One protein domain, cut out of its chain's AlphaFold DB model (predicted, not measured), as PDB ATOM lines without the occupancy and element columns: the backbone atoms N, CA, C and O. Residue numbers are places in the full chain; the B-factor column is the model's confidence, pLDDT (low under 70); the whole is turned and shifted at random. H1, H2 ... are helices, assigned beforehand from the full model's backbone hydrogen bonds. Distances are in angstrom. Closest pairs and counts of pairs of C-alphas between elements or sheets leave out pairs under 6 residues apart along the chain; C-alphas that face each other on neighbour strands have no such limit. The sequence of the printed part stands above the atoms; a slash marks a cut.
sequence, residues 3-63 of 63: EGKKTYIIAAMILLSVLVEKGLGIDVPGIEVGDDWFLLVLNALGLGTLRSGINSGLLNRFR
ATOM      1  N   GLU A   3      16.053  39.929 -17.360       58.91
ATOM      2  CA  GLU A   3      15.112  38.820 -17.190       58.91
ATOM      3  C   GLU A   3      15.821  37.464 -17.072       58.91
ATOM      4  O   GLU A   3      15.601  36.741 -16.106       58.91
ATOM      5  N   GLY A   4      16.793  37.183 -17.947       60.72
ATOM      6  CA  GLY A   4      17.572  35.943 -17.875       60.72
ATOM      7  C   GLY A   4      18.464  35.838 -16.632       60.72
ATOM      8  O   GLY A   4      18.652  34.749 -16.104       60.72
ATOM      9  N   LYS A   5      18.985  36.956 -16.103       65.69
ATOM     10  CA  LYS A   5      19.862  36.928 -14.916       65.69
ATOM     11  C   LYS A   5      19.123  36.437 -13.674       65.69
ATOM     12  O   LYS A   5      19.699  35.698 -12.886       65.69
ATOM     13  N   LYS A   6      17.849  36.812 -13.520       68.31
ATOM     14  CA  LYS A   6      17.017  36.381 -12.389       68.31
ATOM     15  C   LYS A   6      16.815  34.861 -12.396       68.31
ATOM     16  O   LYS A   6      16.961  34.230 -11.355       68.31
ATOM     17  N   THR A   7      16.577  34.285 -13.571       73.94
ATOM     18  CA  THR A   7      16.465  32.837 -13.812       73.94
ATOM     19  C   THR A   7      17.725  32.091 -13.362       73.94
ATOM     20  O   THR A   7      17.646  31.143 -12.583       73.94
ATOM     21  N   TYR A   8      18.905  32.576 -13.759       75.06
ATOM     22  CA  TYR A   8      20.176  31.975 -13.342       75.06
ATOM     23  C   TYR A   8      20.463  32.146 -11.847       75.06
ATOM     24  O   TYR A   8      20.986  31.223 -11.230       75.06
ATOM     25  N   ILE A   9      20.104  33.289 -11.250       79.88
ATOM     26  CA  ILE A   9      20.273  33.522  -9.807       79.88
ATOM     27  C   ILE A   9      19.425  32.534  -9.002       79.88
ATOM     28  O   ILE A   9      19.925  31.938  -8.054       79.88
ATOM     29  N   ILE A  10      18.168  32.317  -9.393       81.75
ATOM     30  CA  ILE A  10      17.281  31.366  -8.707       81.75
ATOM     31  C   ILE A  10      17.817  29.937  -8.850       81.75
ATOM     32  O   ILE A  10      17.919  29.221  -7.857       81.75
ATOM     33  N   ALA A  11      18.225  29.533 -10.056       80.44
ATOM     34  CA  ALA A  11      18.809  28.211 -10.278       80.44
ATOM     35  C   ALA A  11      20.104  27.990  -9.473       80.44
ATOM     36  O   ALA A  11      20.297  26.921  -8.896       80.44
ATOM     37  N   ALA A  12      20.967  29.008  -9.390       81.56
ATOM     38  CA  ALA A  12      22.194  28.957  -8.599       81.56
ATOM     39  C   ALA A  12      21.911  28.843  -7.094       81.56
ATOM     40  O   ALA A  12      22.583  28.072  -6.415       81.56
ATOM     41  N   MET A  13      20.901  29.554  -6.580       83.38
ATOM     42  CA  MET A  13      20.482  29.443  -5.179       83.38
ATOM     43  C   MET A  13      19.996  28.031  -4.847       83.38
ATOM     44  O   MET A  13      20.415  27.475  -3.838       83.38
ATOM     45  N   ILE A  14      19.187  27.420  -5.719       83.44
ATOM     46  CA  ILE A  14      18.720  26.038  -5.524       83.44
ATOM     47  C   ILE A  14      19.911  25.070  -5.509       83.44
ATOM     48  O   ILE A  14      20.009  24.233  -4.616       83.44
ATOM     49  N   LEU A  15      20.846  25.203  -6.455       83.81
ATOM     50  CA  LEU A  15      22.049  24.365  -6.493       83.81
ATOM     51  C   LEU A  15      22.921  24.527  -5.244       83.81
ATOM     52  O   LEU A  15      23.428  23.534  -4.729       83.81
ATOM     53  N   LEU A  16      23.082  25.755  -4.746       83.88
ATOM     54  CA  LEU A  16      23.833  26.019  -3.518       83.88
ATOM     55  C   LEU A  16      23.164  25.376  -2.303       83.88
ATOM     56  O   LEU A  16      23.850  24.725  -1.523       83.88
ATOM     57  N   SER A  17      21.842  25.493  -2.167       83.25
ATOM     58  CA  SER A  17      21.098  24.853  -1.076       83.25
ATOM     59  C   SER A  17      21.232  23.329  -1.099       83.25
ATOM     60  O   SER A  17      21.507  22.721  -0.068       83.25
ATOM     61  N   VAL A  18      21.147  22.716  -2.284       82.44
ATOM     62  CA  VAL A  18      21.366  21.270  -2.460       82.44
ATOM     63  C   VAL A  18      22.787  20.872  -2.071       82.44
ATOM     64  O   VAL A  18      22.985  19.855  -1.409       82.44
ATOM     65  N   LEU A  19      23.785  21.662  -2.467       82.94
ATOM     66  CA  LEU A  19      25.186  21.380  -2.166       82.94
ATOM     67  C   LEU A  19      25.473  21.468  -0.660       82.94
ATOM     68  O   LEU A  19      26.249  20.667  -0.145       82.94
ATOM     69  N   VAL A  20      24.822  22.388   0.054       83.88
ATOM     70  CA  VAL A  20      24.951  22.516   1.512       83.88
ATOM     71  C   VAL A  20      24.266  21.355   2.243       83.88
ATOM     72  O   VAL A  20      24.908  20.712   3.072       83.88
ATOM     73  N   GLU A  21      23.025  21.008   1.894       81.25
ATOM     74  CA  GLU A  21      22.314  19.911   2.572       81.25
ATOM     75  C   GLU A  21      22.860  18.528   2.207       81.25
ATOM     76  O   GLU A  21      23.227  17.747   3.081       81.25
ATOM     77  N   LYS A  22      22.950  18.202   0.911       75.50
ATOM     78  CA  LYS A  22      23.328  16.854   0.446       75.50
ATOM     79  C   LYS A  22      24.841  16.675   0.311       75.50
ATOM     80  O   LYS A  22      25.326  15.553   0.410       75.50
ATOM     81  N   GLY A  23      25.579  17.753   0.035       74.88
ATOM     82  CA  GLY A  23      27.030  17.704  -0.170       74.88
ATOM     83  C   GLY A  23      27.833  17.906   1.113       74.88
ATOM     84  O   GLY A  23      28.825  17.210   1.319       74.88
ATOM     85  N   LEU A  24      27.406  18.835   1.977       80.06
ATOM     86  CA  LEU A  24      28.075  19.130   3.250       80.06
ATOM     87  C   LEU A  24      27.376  18.498   4.464       80.06
ATOM     88  O   LEU A  24      27.971  18.476   5.539       80.06
ATOM     89  N   GLY A  25      26.154  17.971   4.311       74.25
ATOM     90  CA  GLY A  25      25.395  17.374   5.416       74.25
ATOM     91  C   GLY A  25      24.930  18.400   6.450       74.25
ATOM     92  O   GLY A  25      24.718  18.046   7.607       74.25
ATOM     93  N   ILE A  26      24.849  19.677   6.063       78.44
ATOM     94  CA  ILE A  26      24.416  20.768   6.933       78.44
ATOM     95  C   ILE A  26      22.938  21.013   6.653       78.44
ATOM     96  O   ILE A  26      22.590  21.480   5.571       78.44
ATOM     97  N   ASP A  27      22.086  20.737   7.637       74.44
ATOM     98  CA  ASP A  27      20.654  21.010   7.536       74.44
ATOM     99  C   ASP A  27      20.412  22.523   7.456       74.44
ATOM    100  O   ASP A  27      20.764  23.281   8.369       74.44
ATOM    101  N   VAL A  28      19.821  22.982   6.350       73.00
ATOM    102  CA  VAL A  28      19.485  24.393   6.155       73.00
ATOM    103  C   VAL A  28      18.058  24.631   6.661       73.00
ATOM    104  O   VAL A  28      17.101  24.106   6.096       73.00
ATOM    105  N   PRO A  29      17.856  25.437   7.719       73.75
ATOM    106  CA  PRO A  29      16.530  25.637   8.287       73.75
ATOM    107  C   PRO A  29      15.594  26.324   7.283       73.75
ATOM    108  O   PRO A  29      15.874  27.424   6.804       73.75
ATOM    109  N   GLY A  30      14.459  25.681   6.999       72.62
ATOM    110  CA  GLY A  30      13.443  26.175   6.062       72.62
ATOM    111  C   GLY A  30      13.627  25.722   4.611       72.62
ATOM    112  O   GLY A  30      12.852  26.151   3.755       72.62
ATOM    113  N   ILE A  31      14.613  24.867   4.328       71.75
ATOM    114  CA  ILE A  31      14.777  24.195   3.040       71.75
ATOM    115  C   ILE A  31      14.682  22.684   3.288       71.75
ATOM    116  O   ILE A  31      15.228  22.165   4.251       71.75
ATOM    117  N   GLU A  32      13.905  21.995   2.453       75.62
ATOM    118  CA  GLU A  32      13.873  20.534   2.400       75.62
ATOM    119  C   GLU A  32      14.271  20.120   0.986       75.62
ATOM    120  O   GLU A  32      13.505  20.291   0.028       75.62
ATOM    121  N   VAL A  33      15.484  19.587   0.830       72.69
ATOM    122  CA  VAL A  33      15.934  19.046  -0.455       72.69
ATOM    123  C   VAL A  33      15.321  17.659  -0.672       72.69
ATOM    124  O   VAL A  33      15.916  16.616  -0.369       72.69
ATOM    125  N   GLY A  34      14.108  17.661  -1.227       76.38
ATOM    126  CA  GLY A  34      13.448  16.469  -1.765       76.38
ATOM    127  C   GLY A  34      14.158  15.911  -3.005       76.38
ATOM    128  O   GLY A  34      14.968  16.592  -3.636       76.38
ATOM    129  N   ASP A  35      13.844  14.670  -3.384       77.19
ATOM    130  CA  ASP A  35      14.518  13.964  -4.489       77.19
ATOM    131  C   ASP A  35      14.336  14.646  -5.863       77.19
ATOM    132  O   ASP A  35      15.179  14.511  -6.749       77.19
ATOM    133  N   ASP A  36      13.298  15.474  -6.015       78.56
ATOM    134  CA  ASP A  36      12.985  16.220  -7.240       78.56
ATOM    135  C   ASP A  36      13.760  17.546  -7.399       78.56
ATOM    136  O   ASP A  36      13.463  18.354  -8.289       78.56
ATOM    137  N   TRP A  37      14.774  17.804  -6.567       78.19
ATOM    138  CA  TRP A  37      15.557  19.050  -6.588       78.19
ATOM    139  C   TRP A  37      16.161  19.368  -7.963       78.19
ATOM    140  O   TRP A  37      16.210  20.528  -8.380       78.19
ATOM    141  N   PHE A  38      16.577  18.348  -8.714       77.50
ATOM    142  CA  PHE A  38      17.133  18.536 -10.052       77.50
ATOM    143  C   PHE A  38      16.065  19.036 -11.032       77.50
ATOM    144  O   PHE A  38      16.316  19.924 -11.847       77.50
ATOM    145  N   LEU A  39      14.840  18.525 -10.905       80.00
ATOM    146  CA  LEU A  39      13.702  18.948 -11.713       80.00
ATOM    147  C   LEU A  39      13.321  20.408 -11.410       80.00
ATOM    148  O   LEU A  39      12.990  21.165 -12.325       80.00
ATOM    149  N   LEU A  40      13.440  20.829 -10.147       78.25
ATOM    150  CA  LEU A  40      13.288  22.226  -9.728       78.25
ATOM    151  C   LEU A  40      14.345  23.140 -10.363       78.25
ATOM    152  O   LEU A  40      13.982  24.201 -10.866       78.25
ATOM    153  N   VAL A  41      15.615  22.727 -10.422       79.25
ATOM    154  CA  VAL A  41      16.680  23.488 -11.107       79.25
ATOM    155  C   VAL A  41      16.391  23.615 -12.604       79.25
ATOM    156  O   VAL A  41      16.485  24.708 -13.160       79.25
ATOM    157  N   LEU A  42      15.995  22.526 -13.267       78.12
ATOM    158  CA  LEU A  42      15.663  22.542 -14.697       78.12
ATOM    159  C   LEU A  42      14.464  23.452 -15.005       78.12
ATOM    160  O   LEU A  42      14.471  24.183 -16.000       78.12
ATOM    161  N   ASN A  43      13.448  23.449 -14.142       77.56
ATOM    162  CA  ASN A  43      12.322  24.372 -14.246       77.56
ATOM    163  C   ASN A  43      12.745  25.820 -13.965       77.56
ATOM    164  O   ASN A  43      12.363  26.716 -14.718       77.56
ATOM    165  N   ALA A  44      13.580  26.049 -12.949       74.69
ATOM    166  CA  ALA A  44      14.110  27.367 -12.609       74.69
ATOM    167  C   ALA A  44      15.012  27.944 -13.706       74.69
ATOM    168  O   ALA A  44      15.027  29.156 -13.875       74.69
ATOM    169  N   LEU A  45      15.705  27.102 -14.480       75.25
ATOM    170  CA  LEU A  45      16.476  27.483 -15.670       75.25
ATOM    171  C   LEU A  45      15.600  27.760 -16.905       75.25
ATOM    172  O   LEU A  45      16.120  28.136 -17.954       75.25
ATOM    173  N   GLY A  46      14.280  27.575 -16.809       70.50
ATOM    174  CA  GLY A  46      13.360  27.756 -17.932       70.50
ATOM    175  C   GLY A  46      13.438  26.641 -18.980       70.50
ATOM    176  O   GLY A  46      12.906  26.785 -20.077       70.50
ATOM    177  N   LEU A  47      14.067  25.501 -18.678       71.00
ATOM    178  CA  LEU A  47      14.121  24.370 -19.612       71.00
ATOM    179  C   LEU A  47      12.760  23.669 -19.736       71.00
ATOM    180  O   LEU A  47      12.424  23.159 -20.805       71.00
ATOM    181  N   GLY A  48      11.934  23.715 -18.685       67.25
ATOM    182  CA  GLY A  48      10.534  23.281 -18.742       67.25
ATOM    183  C   GLY A  48       9.687  24.141 -19.690       67.25
ATOM    184  O   GLY A  48       8.916  23.609 -20.495       67.25
ATOM    185  N   THR A  49       9.878  25.465 -19.671       62.88
ATOM    186  CA  THR A  49       9.177  26.390 -20.575       62.88
ATOM    187  C   THR A  49       9.711  26.305 -22.006       62.88
ATOM    188  O   THR A  49       8.912  26.314 -22.940       62.88
ATOM    189  N   LEU A  50      11.021  26.106 -22.198       62.56
ATOM    190  CA  LEU A  50      11.626  25.815 -23.507       62.56
ATOM    191  C   LEU A  50      11.094  24.508 -24.108       62.56
ATOM    192  O   LEU A  50      10.718  24.487 -25.280       62.56
ATOM    193  N   ARG A  51      10.985  23.430 -23.320       67.62
ATOM    194  CA  ARG A  51      10.382  22.164 -23.773       67.62
ATOM    195  C   ARG A  51       8.915  22.348 -24.167       67.62
ATOM    196  O   ARG A  51       8.503  21.846 -25.210       67.62
ATOM    197  N   SER A  52       8.139  23.078 -23.364       65.62
ATOM    198  CA  SER A  52       6.732  23.383 -23.662       65.62
ATOM    199  C   SER A  52       6.573  24.234 -24.929       65.62
ATOM    200  O   SER A  52       5.722  23.950 -25.776       65.62
ATOM    201  N   GLY A  53       7.443  25.229 -25.114       62.91
ATOM    202  CA  GLY A  53       7.483  26.072 -26.308       62.91
ATOM    203  C   GLY A  53       7.876  25.301 -27.569       62.91
ATOM    204  O   GLY A  53       7.224  25.457 -28.598       62.91
ATOM    205  N   ILE A  54       8.874  24.413 -27.489       68.56
ATOM    206  CA  ILE A  54       9.259  23.528 -28.600       68.56
ATOM    207  C   ILE A  54       8.111  22.582 -28.952       68.56
ATOM    208  O   ILE A  54       7.790  22.445 -30.128       68.56
ATOM    209  N   ASN A  55       7.462  21.967 -27.959       67.50
ATOM    210  CA  ASN A  55       6.336  21.065 -28.195       67.50
ATOM    211  C   ASN A  55       5.148  21.800 -28.841       67.50
ATOM    212  O   ASN A  55       4.552  21.305 -29.792       67.50
ATOM    213  N   SER A  56       4.859  23.020 -28.382       60.06
ATOM    214  CA  SER A  56       3.807  23.866 -28.956       60.06
ATOM    215  C   SER A  56       4.149  24.316 -30.380       60.06
ATOM    216  O   SER A  56       3.298  24.255 -31.262       60.06
ATOM    217  N   GLY A  57       5.397  24.717 -30.639       67.81
ATOM    218  CA  GLY A  57       5.866  25.095 -31.975       67.81
ATOM    219  C   GLY A  57       5.915  23.920 -32.957       67.81
ATOM    220  O   GLY A  57       5.591  24.091 -34.129       67.81
ATOM    221  N   LEU A  58       6.258  22.716 -32.482       62.81
ATOM    222  CA  LEU A  58       6.177  21.476 -33.258       62.81
ATOM    223  C   LEU A  58       4.730  21.136 -33.614       62.81
ATOM    224  O   LEU A  58       4.447  20.886 -34.782       62.81
ATOM    225  N   LEU A  59       3.810  21.179 -32.648       60.94
ATOM    226  CA  LEU A  59       2.384  20.931 -32.893       60.94
ATOM    227  C   LEU A  59       1.786  21.938 -33.886       60.94
ATOM    228  O   LEU A  59       0.987  21.553 -34.735       60.94
ATOM    229  N   ASN A  60       2.216  23.201 -33.838       62.91
ATOM    230  CA  ASN A  60       1.756  24.233 -34.769       62.91
ATOM    231  C   ASN A  60       2.352  24.098 -36.185       62.91
ATOM    232  O   ASN A  60       1.833  24.699 -37.116       62.91
ATOM    233  N   ARG A  61       3.436  23.326 -36.362       59.16
ATOM    234  CA  ARG A  61       4.045  23.041 -37.676       59.16
ATOM    235  C   ARG A  61       3.327  21.917 -38.435       59.16
ATOM    236  O   ARG A  61       3.478  21.824 -39.647       59.16
ATOM    237  N   PHE A  62       2.583  21.062 -37.735       62.06
ATOM    238  CA  PHE A  62       1.833  19.940 -38.318       62.06
ATOM    239  C   PHE A  62       0.329  20.225 -38.483       62.06
ATOM    240  O   PHE A  62      -0.439  19.297 -38.734       62.06
ATOM    241  N   ARG A  63      -0.091  21.485 -38.334       53.16
ATOM    242  CA  ARG A  63      -1.465  21.957 -38.532       53.16
ATOM    243  C   ARG A  63      -1.520  22.908 -39.723       53.16
ATOM    244  O   ARG A  63      -2.552  22.869 -40.425       53.16
TER     245      ARG A  63
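AT A GLANCE: This is residues 3 to 63 of the 63 residues of an uncharacterized protein of Leisingera aquaemixtae (UniProt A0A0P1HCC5). The long helix H1 and the short helix H2 lie side by side as a helical hairpin, joined by a wide loop. From the far end of H2 a third helix, H3, heads away as an arm, and residues 52 to 63 stick out free of the rest. The printed part has 61 residues with three named helices, in the order H1, H2, H3, and no named strand; the class is all helix. It is only just loose, close to extended, with a radius of gyration of the C-alphas of 15.4 A. Its C-alphas span 52 by 25 by 17 A, a rod in outline, and the arm makes much of that length.

IN THESE COORDINATES: Find C-alpha 3 at (15.112, 38.820, -17.190); from there H1, residues 3 to 24, runs 31.2 A to C-alpha 24 at (28.075, 19.130, 3.250). It is the longest helix, with 22 residues. Next look at C-alpha 37, at (15.557, 19.050, -6.588), where H2 begins; it holds residues 37 to 44 and is 10.4 A long. H3, residues 47 to 61, runs 20.7 A and ends at C-alpha 61, at (4.045, 23.041, -37.676).

HOW THE PARTS SIT: Start at H1 and look for Ala 11: its C-alpha is 5.2 A from that of Val 41, the closest pair between H1 and H2. The two helices touch, with 11 pairs of C-alphas within 8 A. They run opposite ways at a shallow tilt of 9 degrees, and they form a helical hairpin. Moving outward, you find H3 close to H2 but not clearly touching it; their closest C-alphas, those of Leu 42 and Gly 48, are 6.6 A apart. H2 and H3 run the same way at a steep tilt of 57 degrees. H1 and H3 are apart. Every O i to N i+4 pair is within hydrogen-bond range in H2 and H3, while in H1 this holds for 17 of 18.

THE WHOLE: The two C-alphas farthest apart are those of Ile 26 and Arg 63, at 52.3 A. Without residues 52 to 63, which stand free and of which 52 to 61 belong to H3, the body of 49 residues spans 33 by 20 by 17 A. The link from H1 to H2 is long, with 12 residues, 25 to 36; the link from H2 to H3 is tight, with 2 residues. The printed part has no cut, and it ends at Arg 63, the chain's last residue. In the B-factor column the mean pLDDT of the printed part is 73.1, and you will find it under 70 at residues 3 to 6 and 48 to 63 of this model.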